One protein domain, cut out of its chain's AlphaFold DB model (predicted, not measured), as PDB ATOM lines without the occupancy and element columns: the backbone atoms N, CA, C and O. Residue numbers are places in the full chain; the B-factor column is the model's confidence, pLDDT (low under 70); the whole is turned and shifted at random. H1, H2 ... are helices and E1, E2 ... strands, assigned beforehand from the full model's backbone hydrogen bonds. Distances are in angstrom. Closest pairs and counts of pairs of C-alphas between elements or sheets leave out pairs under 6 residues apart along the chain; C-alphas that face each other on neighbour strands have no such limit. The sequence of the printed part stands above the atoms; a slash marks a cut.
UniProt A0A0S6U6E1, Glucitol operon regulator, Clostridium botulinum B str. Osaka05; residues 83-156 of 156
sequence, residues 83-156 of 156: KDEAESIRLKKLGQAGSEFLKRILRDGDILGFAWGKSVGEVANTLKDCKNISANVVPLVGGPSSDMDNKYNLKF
ATOM      1  N   LYS A  83     265.908 184.348 130.104       83.69
ATOM      2  CA  LYS A  83     264.442 184.181 130.090       83.69
ATOM      3  C   LYS A  83     264.007 182.715 130.225       83.69
ATOM      4  O   LYS A  83     263.018 182.438 130.897       83.69
ATOM      5  N   ASP A  84     264.772 181.804 129.630       90.31
ATOM      6  CA  ASP A  84     264.493 180.363 129.611       90.31
ATOM      7  C   ASP A  84     265.295 179.587 130.679       90.31
ATOM      8  O   ASP A  84     265.301 178.356 130.698       90.31
ATOM      9  N   GLU A  85     265.983 180.290 131.589       90.75
ATOM     10  CA  GLU A  85     266.758 179.668 132.663       90.75
ATOM     11  C   GLU A  85     265.836 178.938 133.651       90.75
ATOM     12  O   GLU A  85     264.840 179.496 134.107       90.75
ATOM     13  N   ALA A  86     266.168 177.702 134.031       94.12
ATOM     14  CA  ALA A  86     265.365 176.933 134.983       94.12
ATOM     15  C   ALA A  86     265.290 177.615 136.366       94.12
ATOM     16  O   ALA A  86     266.271 178.192 136.842       94.12
ATOM     17  N   GLU A  87     264.150 177.491 137.063       91.81
ATOM     18  CA  GLU A  87     263.944 178.082 138.404       91.81
ATOM     19  C   GLU A  87     265.045 177.669 139.391       91.81
ATOM     20  O   GLU A  87     265.546 178.506 140.138       91.81
ATOM     21  N   SER A  88     265.469 176.403 139.359       92.25
ATOM     22  CA  SER A  88     266.533 175.881 140.223       92.25
ATOM     23  C   SER A  88     267.876 176.578 140.005       92.25
ATOM     24  O   SER A  88     268.605 176.816 140.965       92.25
ATOM     25  N   ILE A  89     268.197 176.948 138.762       93.06
ATOM     26  CA  ILE A  89     269.431 177.665 138.432       93.06
ATOM     27  C   ILE A  89     269.331 179.112 138.924       93.06
ATOM     28  O   ILE A  89     270.255 179.590 139.583       93.06
ATOM     29  N   ARG A  90     268.189 179.779 138.699       93.00
ATOM     30  CA  ARG A  90     267.948 181.139 139.210       93.00
ATOM     31  C   ARG A  90     268.038 181.200 140.733       93.00
ATOM     32  O   ARG A  90     268.713 182.074 141.268       93.00
ATOM     33  N   LEU A  91     267.406 180.251 141.429       93.75
ATOM     34  CA  LEU A  91     267.470 180.149 142.888       93.75
ATOM     35  C   LEU A  91     268.902 179.928 143.371       93.75
ATOM     36  O   LEU A  91     269.324 180.588 144.313       93.75
ATOM     37  N   LYS A  92     269.675 179.064 142.706       93.56
ATOM     38  CA  LYS A  92     271.077 178.830 143.068       93.56
ATOM     39  C   LYS A  92     271.932 180.087 142.915       93.56
ATOM     40  O   LYS A  92     272.714 180.397 143.812       93.56
ATOM     41  N   LYS A  93     271.763 180.836 141.819       93.31
ATOM     42  CA  LYS A  93     272.444 182.127 141.632       93.31
ATOM     43  C   LYS A  93     272.029 183.136 142.713       93.31
ATOM     44  O   LYS A  93     272.892 183.801 143.279       93.31
ATOM     45  N   LEU A  94     270.733 183.197 143.048       94.69
ATOM     46  CA  LEU A  94     270.205 184.006 144.155       94.69
ATOM     47  C   LEU A  94     270.855 183.643 145.493       94.69
ATOM     48  O   LEU A  94     271.302 184.531 146.215       94.69
ATOM     49  N   GLY A  95     270.953 182.347 145.794       95.12
ATOM     50  CA  GLY A  95     271.628 181.845 146.985       95.12
ATOM     51  C   GLY A  95     273.085 182.296 147.048       95.12
ATOM     52  O   GLY A  95     273.521 182.845 148.057       95.12
ATOM     53  N   GLN A  96     273.827 182.138 145.949       94.44
ATOM     54  CA  GLN A  96     275.230 182.557 145.860       94.44
ATOM     55  C   GLN A  96     275.405 184.055 146.127       94.44
ATOM     56  O   GLN A  96     276.219 184.435 146.961       94.44
ATOM     57  N   ALA A  97     274.609 184.913 145.489       94.44
ATOM     58  CA  ALA A  97     274.682 186.350 145.738       94.44
ATOM     59  C   ALA A  97     274.311 186.709 147.188       94.44
ATOM     60  O   ALA A  97     274.997 187.502 147.830       94.44
ATOM     61  N   GLY A  98     273.254 186.091 147.729       95.19
ATOM     62  CA  GLY A  98     272.824 186.318 149.108       95.19
ATOM     63  C   GLY A  98     273.834 185.824 150.148       95.19
ATOM     64  O   GLY A  98     274.033 186.479 151.168       95.19
ATOM     65  N   SER A  99     274.514 184.706 149.894       94.50
ATOM     66  CA  SER A  99     275.553 184.188 150.791       94.50
ATOM     67  C   SER A  99     276.806 185.065 150.773       94.50
ATOM     68  O   SER A  99     277.331 185.371 151.842       94.50
ATOM     69  N   GLU A 100     277.244 185.551 149.608       94.31
ATOM     70  CA  GLU A 100     278.340 186.528 149.521       94.31
ATOM     71  C   GLU A 100     277.990 187.856 150.206       94.31
ATOM     72  O   GLU A 100     278.817 188.430 150.921       94.31
ATOM     73  N   PHE A 101     276.742 188.311 150.071       94.81
ATOM     74  CA  PHE A 101     276.241 189.463 150.814       94.81
ATOM     75  C   PHE A 101     276.346 189.241 152.329       94.81
ATOM     76  O   PHE A 101     276.965 190.049 153.024       94.81
ATOM     77  N   LEU A 102     275.827 188.119 152.842       93.56
ATOM     78  CA  LEU A 102     275.888 187.789 154.271       93.56
ATOM     79  C   LEU A 102     277.325 187.711 154.795       93.56
ATOM     80  O   LEU A 102     277.611 188.289 155.842       93.56
ATOM     81  N   LYS A 103     278.244 187.074 154.057       92.19
ATOM     82  CA  LYS A 103     279.674 187.005 154.420       92.19
ATOM     83  C   LYS A 103     280.314 188.382 154.587       92.19
ATOM     84  O   LYS A 103     281.238 188.531 155.385       92.19
ATOM     85  N   ARG A 104     279.868 189.371 153.809       92.81
ATOM     86  CA  ARG A 104     280.398 190.738 153.858       92.81
ATOM     87  C   ARG A 104     279.825 191.545 155.020       92.81
ATOM     88  O   ARG A 104     280.538 192.397 155.553       92.81
ATOM     89  N   ILE A 105     278.560 191.322 155.379       93.38
ATOM     90  CA  ILE A 105     277.865 192.172 156.354       93.38
ATOM     91  C   ILE A 105     277.859 191.621 157.781       93.38
ATOM     92  O   ILE A 105     277.829 192.433 158.705       93.38
ATOM     93  N   LEU A 106     277.900 190.297 157.961       93.00
ATOM     94  CA  LEU A 106     277.855 189.670 159.283       93.00
ATOM     95  C   LEU A 106     279.143 189.924 160.071       93.00
ATOM     96  O   LEU A 106     280.252 189.886 159.528       93.00
ATOM     97  N   ARG A 107     278.983 190.161 161.371       94.25
ATOM     98  CA  ARG A 107     280.052 190.445 162.333       94.25
ATOM     99  C   ARG A 107     279.858 189.644 163.616       94.25
ATOM    100  O   ARG A 107     278.769 189.157 163.908       94.25
ATOM    101  N   ASP A 108     280.931 189.528 164.394       95.06
ATOM    102  CA  ASP A 108     280.863 188.910 165.718       95.06
ATOM    103  C   ASP A 108     279.885 189.673 166.620       95.06
ATOM    104  O   ASP A 108     279.911 190.903 166.698       95.06
ATOM    105  N   GLY A 109     279.033 188.922 167.314       95.44
ATOM    106  CA  GLY A 109     277.972 189.429 168.178       95.44
ATOM    107  C   GLY A 109     276.643 189.702 167.469       95.44
ATOM    108  O   GLY A 109     275.665 190.001 168.157       95.44
ATOM    109  N   ASP A 110     276.566 189.579 166.140       95.88
ATOM    110  CA  ASP A 110     275.313 189.797 165.414       95.88
ATOM    111  C   ASP A 110     274.246 188.753 165.782       95.88
ATOM    112  O   ASP A 110     274.533 187.591 166.089       95.88
ATOM    113  N   ILE A 111     272.981 189.170 165.701       95.88
ATOM    114  CA  ILE A 111     271.820 188.283 165.783       95.88
ATOM    115  C   ILE A 111     271.220 188.168 164.381       95.88
ATOM    116  O   ILE A 111     270.607 189.111 163.877       95.88
ATOM    117  N   LEU A 112     271.392 187.010 163.746       93.69
ATOM    118  CA  LEU A 112     270.846 186.709 162.430       93.69
ATOM    119  C   LEU A 112     269.453 186.093 162.568       93.69
ATOM    120  O   LEU A 112     269.296 184.911 162.872       93.69
ATOM    121  N   GLY A 113     268.434 186.907 162.309       93.62
ATOM    122  CA  GLY A 113     267.066 186.434 162.154       93.62
ATOM    123  C   GLY A 113     266.841 185.788 160.788       93.62
ATOM    124  O   GLY A 113     267.243 186.353 159.771       93.62
ATOM    125  N   PHE A 114     266.161 184.643 160.740       90.44
ATOM    126  CA  PHE A 114     265.798 183.998 159.478       90.44
ATOM    127  C   PHE A 114     264.333 183.547 159.435       90.44
ATOM    128  O   PHE A 114     263.699 183.287 160.457       90.44
ATOM    129  N   ALA A 115     263.802 183.440 158.219       88.44
ATOM    130  CA  ALA A 115     262.500 182.846 157.931       88.44
ATOM    131  C   ALA A 115     262.663 181.581 157.072       88.44
ATOM    132  O   ALA A 115     263.773 181.219 156.688       88.44
ATOM    133  N   TRP A 116     261.567 180.895 156.759       84.62
ATOM    134  CA  TRP A 116     261.578 179.736 155.862       84.62
ATOM    135  C   TRP A 116     261.231 180.122 154.417       84.62
ATOM    136  O   TRP A 116     260.636 181.165 154.152       84.62
ATOM    137  N   GLY A 117     261.618 179.271 153.463       87.50
ATOM    138  CA  GLY A 117     261.304 179.429 152.040       87.50
ATOM    139  C   GLY A 117     262.451 179.012 151.121       87.50
ATOM    140  O   GLY A 117     263.605 178.946 151.543       87.50
ATOM    141  N   LYS A 118     262.136 178.756 149.842       91.38
ATOM    142  CA  LYS A 118     263.111 178.272 148.847       91.38
ATOM    143  C   LYS A 118     264.347 179.176 148.749       91.38
ATOM    144  O   LYS A 118     265.465 178.681 148.765       91.38
ATOM    145  N   SER A 119     264.147 180.494 148.687       91.81
ATOM    146  CA  SER A 119     265.234 181.470 148.534       91.81
ATOM    147  C   SER A 119     266.156 181.518 149.751       91.81
ATOM    148  O   SER A 119     267.370 181.464 149.595       91.81
ATOM    149  N   VAL A 120     265.589 181.577 150.963       92.69
ATOM    150  CA  VAL A 120     266.375 181.602 152.210       92.69
ATOM    151  C   VAL A 120     267.124 180.283 152.393       92.69
ATOM    152  O   VAL A 120     268.310 180.289 152.717       92.69
ATOM    153  N   GLY A 121     266.462 179.156 152.112       91.81
ATOM    154  CA  GLY A 121     267.096 177.841 152.128       91.81
ATOM    155  C   GLY A 121     268.270 177.751 151.155       91.81
ATOM    156  O   GLY A 121     269.314 177.214 151.508       91.81
ATOM    157  N   GLU A 122     268.152 178.332 149.960       94.62
ATOM    158  CA  GLU A 122     269.243 178.309 148.985       94.62
ATOM    159  C   GLU A 122     270.415 179.224 149.375       94.62
ATOM    160  O   GLU A 122     271.572 178.854 149.164       94.62
ATOM    161  N   VAL A 123     270.157 180.367 150.021       94.94
ATOM    162  CA  VAL A 123     271.218 181.184 150.642       94.94
ATOM    163  C   VAL A 123     271.973 180.369 151.695       94.94
ATOM    164  O   VAL A 123     273.200 180.337 151.675       94.94
ATOM    165  N   ALA A 124     271.264 179.643 152.564       92.19
ATOM    166  CA  ALA A 124     271.897 178.771 153.552       92.19
ATOM    167  C   ALA A 124     272.702 177.627 152.897       92.19
ATOM    168  O   ALA A 124     273.844 177.384 153.279       92.19
ATOM    169  N   ASN A 125     272.162 176.972 151.862       92.19
ATOM    170  CA  ASN A 125     272.833 175.876 151.142       92.19
ATOM    171  C   ASN A 125     274.122 176.309 150.419       92.19
ATOM    172  O   ASN A 125     275.028 175.498 150.187       92.19
ATOM    173  N   THR A 126     274.187 177.575 150.005       92.69
ATOM    174  CA  THR A 126     275.318 178.152 149.264       92.69
ATOM    175  C   THR A 126     276.338 178.840 150.167       92.69
ATOM    176  O   THR A 126     277.453 179.111 149.719       92.69
ATOM    177  N   LEU A 127     276.012 179.045 151.446       90.94
ATOM    178  CA  LEU A 127     276.899 179.616 152.452       90.94
ATOM    179  C   LEU A 127     278.027 178.631 152.813       90.94
ATOM    180  O   LEU A 127     277.926 177.825 153.735       90.94
ATOM    181  N   LYS A 128     279.116 178.687 152.044       87.00
ATOM    182  CA  LYS A 128     280.337 177.873 152.203       87.00
ATOM    183  C   LYS A 128     281.557 178.768 152.380       87.00
ATOM    184  O   LYS A 128     281.479 179.953 152.073       87.00
ATOM    185  N   ASP A 129     282.671 178.221 152.859       85.00
ATOM    186  CA  ASP A 129     283.954 178.940 152.983       85.00
ATOM    187  C   ASP A 129     283.839 180.264 153.761       85.00
ATOM    188  O   ASP A 129     284.338 181.315 153.355       85.00
ATOM    189  N   CYS A 130     283.106 180.232 154.875       78.75
ATOM    190  CA  CYS A 130     282.892 181.405 155.715       78.75
ATOM    191  C   CYS A 130     284.045 181.590 156.696       78.75
ATOM    192  O   CYS A 130     284.598 180.625 157.226       78.75
ATOM    193  N   LYS A 131     284.365 182.850 157.000       83.62
ATOM    194  CA  LYS A 131     285.124 183.155 158.214       83.62
ATOM    195  C   LYS A 131     284.300 182.690 159.413       83.62
ATOM    196  O   LYS A 131     283.078 182.820 159.398       83.62
ATOM    197  N   ASN A 132     284.965 182.173 160.441       85.12
ATOM    198  CA  ASN A 132     284.289 181.894 161.701       85.12
ATOM    199  C   ASN A 132     283.801 183.222 162.283       85.12
ATOM    200  O   ASN A 132     284.617 184.082 162.603       85.12
ATOM    201  N   ILE A 133     282.481 183.368 162.363       87.94
ATOM    202  CA  ILE A 133     281.794 184.509 162.962       87.94
ATOM    203  C   ILE A 133     280.970 183.971 164.127       87.94
ATOM    204  O   ILE A 133     280.223 183.000 163.972       87.94
ATOM    205  N   SER A 134     281.100 184.589 165.296       90.69
ATOM    206  CA  SER A 134     280.272 184.282 166.460       90.69
ATOM    207  C   SER A 134     278.968 185.076 166.375       90.69
ATOM    208  O   SER A 134     278.884 186.190 166.882       90.69
ATOM    209  N   ALA A 135     277.958 184.523 165.702       90.94
ATOM    210  CA  ALA A 135     276.631 185.124 165.583       90.94
ATOM    211  C   ALA A 135     275.552 184.201 166.166       90.94
ATOM    212  O   ALA A 135     275.634 182.977 166.053       90.94
ATOM    213  N   ASN A 136     274.515 184.794 166.758       92.38
ATOM    214  CA  ASN A 136     273.339 184.064 167.225       92.38
ATOM    215  C   ASN A 136     272.321 183.964 166.092       92.38
ATOM    216  O   ASN A 136     271.884 184.983 165.566       92.38
ATOM    217  N   VAL A 137     271.906 182.752 165.728       91.06
ATOM    218  CA  VAL A 137     270.926 182.534 164.657       91.06
ATOM    219  C   VAL A 137     269.562 182.226 165.271       91.06
ATOM    220  O   VAL A 137     269.446 181.299 166.071       91.06
ATOM    221  N   VAL A 138     268.533 183.001 164.917       93.00
ATOM    222  CA  VAL A 138     267.195 182.914 165.531       93.00
ATOM    223  C   VAL A 138     266.080 182.833 164.481       93.00
ATOM    224  O   VAL A 138     266.134 183.539 163.471       93.00
ATOM    225  N   PRO A 139     265.037 182.010 164.690       90.00
ATOM    226  CA  PRO A 139     263.878 182.000 163.807       90.00
ATOM    227  C   PRO A 139     263.006 183.241 164.055       90.00
ATOM    228  O   PRO A 139     262.691 183.576 165.196       90.00
ATOM    229  N   LEU A 140     262.590 183.918 162.983       90.19
ATOM    230  CA  LEU A 140     261.684 185.077 163.041       90.19
ATOM    231  C   LEU A 140     260.207 184.692 162.910       90.19
ATOM    232  O   LEU A 140     259.323 185.499 163.187       90.19
ATOM    233  N   VAL A 141     259.938 183.470 162.459       85.19
ATOM    234  CA  VAL A 141     258.596 182.934 162.225       85.19
ATOM    235  C   VAL A 141     258.504 181.524 162.797       85.19
ATOM    236  O   VAL A 141     259.500 180.802 162.849       85.19
ATOM    237  N   GLY A 142     257.305 181.132 163.233       78.69
ATOM    238  CA  GLY A 142     257.032 179.766 163.676       78.69
ATOM    239  C   GLY A 142     257.225 178.737 162.557       78.69
ATOM    240  O   GLY A 142     257.307 179.081 161.373       78.69
ATOM    241  N   GLY A 143     257.285 177.460 162.942       70.94
ATOM    242  CA  GLY A 143     257.383 176.358 161.988       70.94
ATOM    243  C   GLY A 143     256.148 176.284 161.080       70.94
ATOM    244  O   GLY A 143     255.039 176.567 161.546       70.94
ATOM    245  N   PRO A 144     256.309 175.918 159.797       64.94
ATOM    246  CA  PRO A 144     255.167 175.687 158.923       64.94
ATOM    247  C   PRO A 144     254.302 174.544 159.477       64.94
ATOM    248  O   PRO A 144     254.816 173.593 160.071       64.94
ATOM    249  N   SER A 145     252.982 174.632 159.288       60.41
ATOM    250  CA  SER A 145     252.075 173.517 159.576       60.41
ATOM    251  C   SER A 145     252.467 172.293 158.737       60.41
ATOM    252  O   SER A 145     253.039 172.427 157.655       60.41
ATOM    253  N   SER A 146     252.161 171.093 159.236       57.88
ATOM    254  CA  SER A 146     252.589 169.779 158.720       57.88
ATOM    255  C   SER A 146     252.277 169.472 157.244       57.88
ATOM    256  O   SER A 146     252.716 168.439 156.747       57.88
ATOM    257  N   ASP A 147     251.567 170.357 156.544       57.19
ATOM    258  CA  ASP A 147     251.115 170.191 155.160       57.19
ATOM    259  C   ASP A 147     252.048 170.843 154.117       57.19
ATOM    260  O   ASP A 147     251.772 170.777 152.919       57.19
ATOM    261  N   MET A 148     253.154 171.481 154.531       54.09
ATOM    262  CA  MET A 148     254.148 172.032 153.599       54.09
ATOM    263  C   MET A 148     255.325 171.090 153.336       54.09
ATOM    264  O   MET A 148     255.873 170.451 154.233       54.09
ATOM    265  N   ASP A 149     255.742 171.071 152.069       54.72
ATOM    266  CA  ASP A 149     256.821 170.251 151.527       54.72
ATOM    267  C   ASP A 149     258.128 170.425 152.332       54.72
ATOM    268  O   ASP A 149     258.746 171.494 152.370       54.72
ATOM    269  N   ASN A 150     258.553 169.348 152.997       56.66
ATOM    270  CA  ASN A 150     259.518 169.310 154.110       56.66
ATOM    271  C   ASN A 150     260.986 169.637 153.733       56.66
ATOM    272  O   ASN A 150     261.895 169.461 154.546       56.66
ATOM    273  N   LYS A 151     261.251 170.072 152.495       54.75
ATOM    274  CA  LYS A 151     262.607 170.184 151.926       54.75
ATOM    275  C   LYS A 151     263.396 171.411 152.407       54.75
ATOM    276  O   LYS A 151     264.619 171.399 152.330       54.75
ATOM    277  N   TYR A 152     262.718 172.443 152.913       54.53
ATOM    278  CA  TYR A 152     263.343 173.701 153.361       54.53
ATOM    279  C   TYR A 152     263.162 173.971 154.858       54.53
ATOM    280  O   TYR A 152     263.381 175.091 155.318       54.53
ATOM    281  N   ASN A 153     262.772 172.948 155.622       54.94
ATOM    282  CA  ASN A 153     262.772 173.026 157.073       54.94
ATOM    283  C   ASN A 153     264.219 172.978 157.561       54.94
ATOM    284  O   ASN A 153     264.876 171.938 157.496       54.94
ATOM    285  N   LEU A 154     264.712 174.125 158.031       52.03
ATOM    286  CA  LEU A 154     265.986 174.221 158.731       52.03
ATOM    287  C   LEU A 154     265.833 173.458 160.050       52.03
ATOM    288  O   LEU A 154     265.171 173.919 160.978       52.03
ATOM    289  N   LYS A 155     266.363 172.233 160.086       43.50
ATOM    290  CA  LYS A 155     266.440 171.431 161.306       43.50
ATOM    291  C   LYS A 155     267.624 171.945 162.118       43.50
ATOM    292  O   LYS A 155     268.744 171.937 161.611       43.50
ATOM    293  N   PHE A 156     267.338 172.425 163.323       46.34
ATOM    294  CA  PHE A 156     268.340 172.771 164.325       46.34
ATOM    295  C   PHE A 156     268.845 171.519 165.039       46.34
ATOM    296  O   PHE A 156     268.020 170.594 165.234       46.34
TER     297      PHE A 156
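Overview. This is residues 83 to 156 of the 156 residues of the protein "Glucitol operon regulator" of Clostridium botulinum B str. Osaka05 (UniProt A0A0S6U6E1). What shape is it? Short helix H2 crosses long helix H1, a parallel two-strand ribbon, E1 and E2, lies farther from H1, and residues 145 to 150 stick out. How is it built? The 74 printed residues, mixed in class, under half in named elements, run H1, E1, H2, E2. It is only just compact, close to loose: radius of gyration of the C-alphas 13.6 A, spans 38 by 32 by 16 A.

Along the chain. What comes first? H1, residues 87 to 105, 26.7 A long, begins at C-alpha 87 (263.944, 178.082, 138.404). What follows? E1 is residues 111 to 114, H2 118 to 126, E2 136 to 139, ending at (263.878, 182.000, 163.807).

Arrangement. Do the helices meet? H1 touches H2 with residues 91 to 99 alone, at a steep tilt of 62 degrees; the closest C-alphas, of Gly 95 and Val 123, are 3.7 A apart. Both have every O i to N i+4 pair within hydrogen-bond range. And the strands? N 112 and O 136 are within hydrogen-bond range, 2.8 A. E1, H2, E2 form a strand-helix-strand unit, a helix between parallel neighbours, its crossover right-handed.

Size, cuts and confidence. Is it cut? The printed part has no cut. Where is confidence low? Residues 144 to 156 have pLDDT under 70.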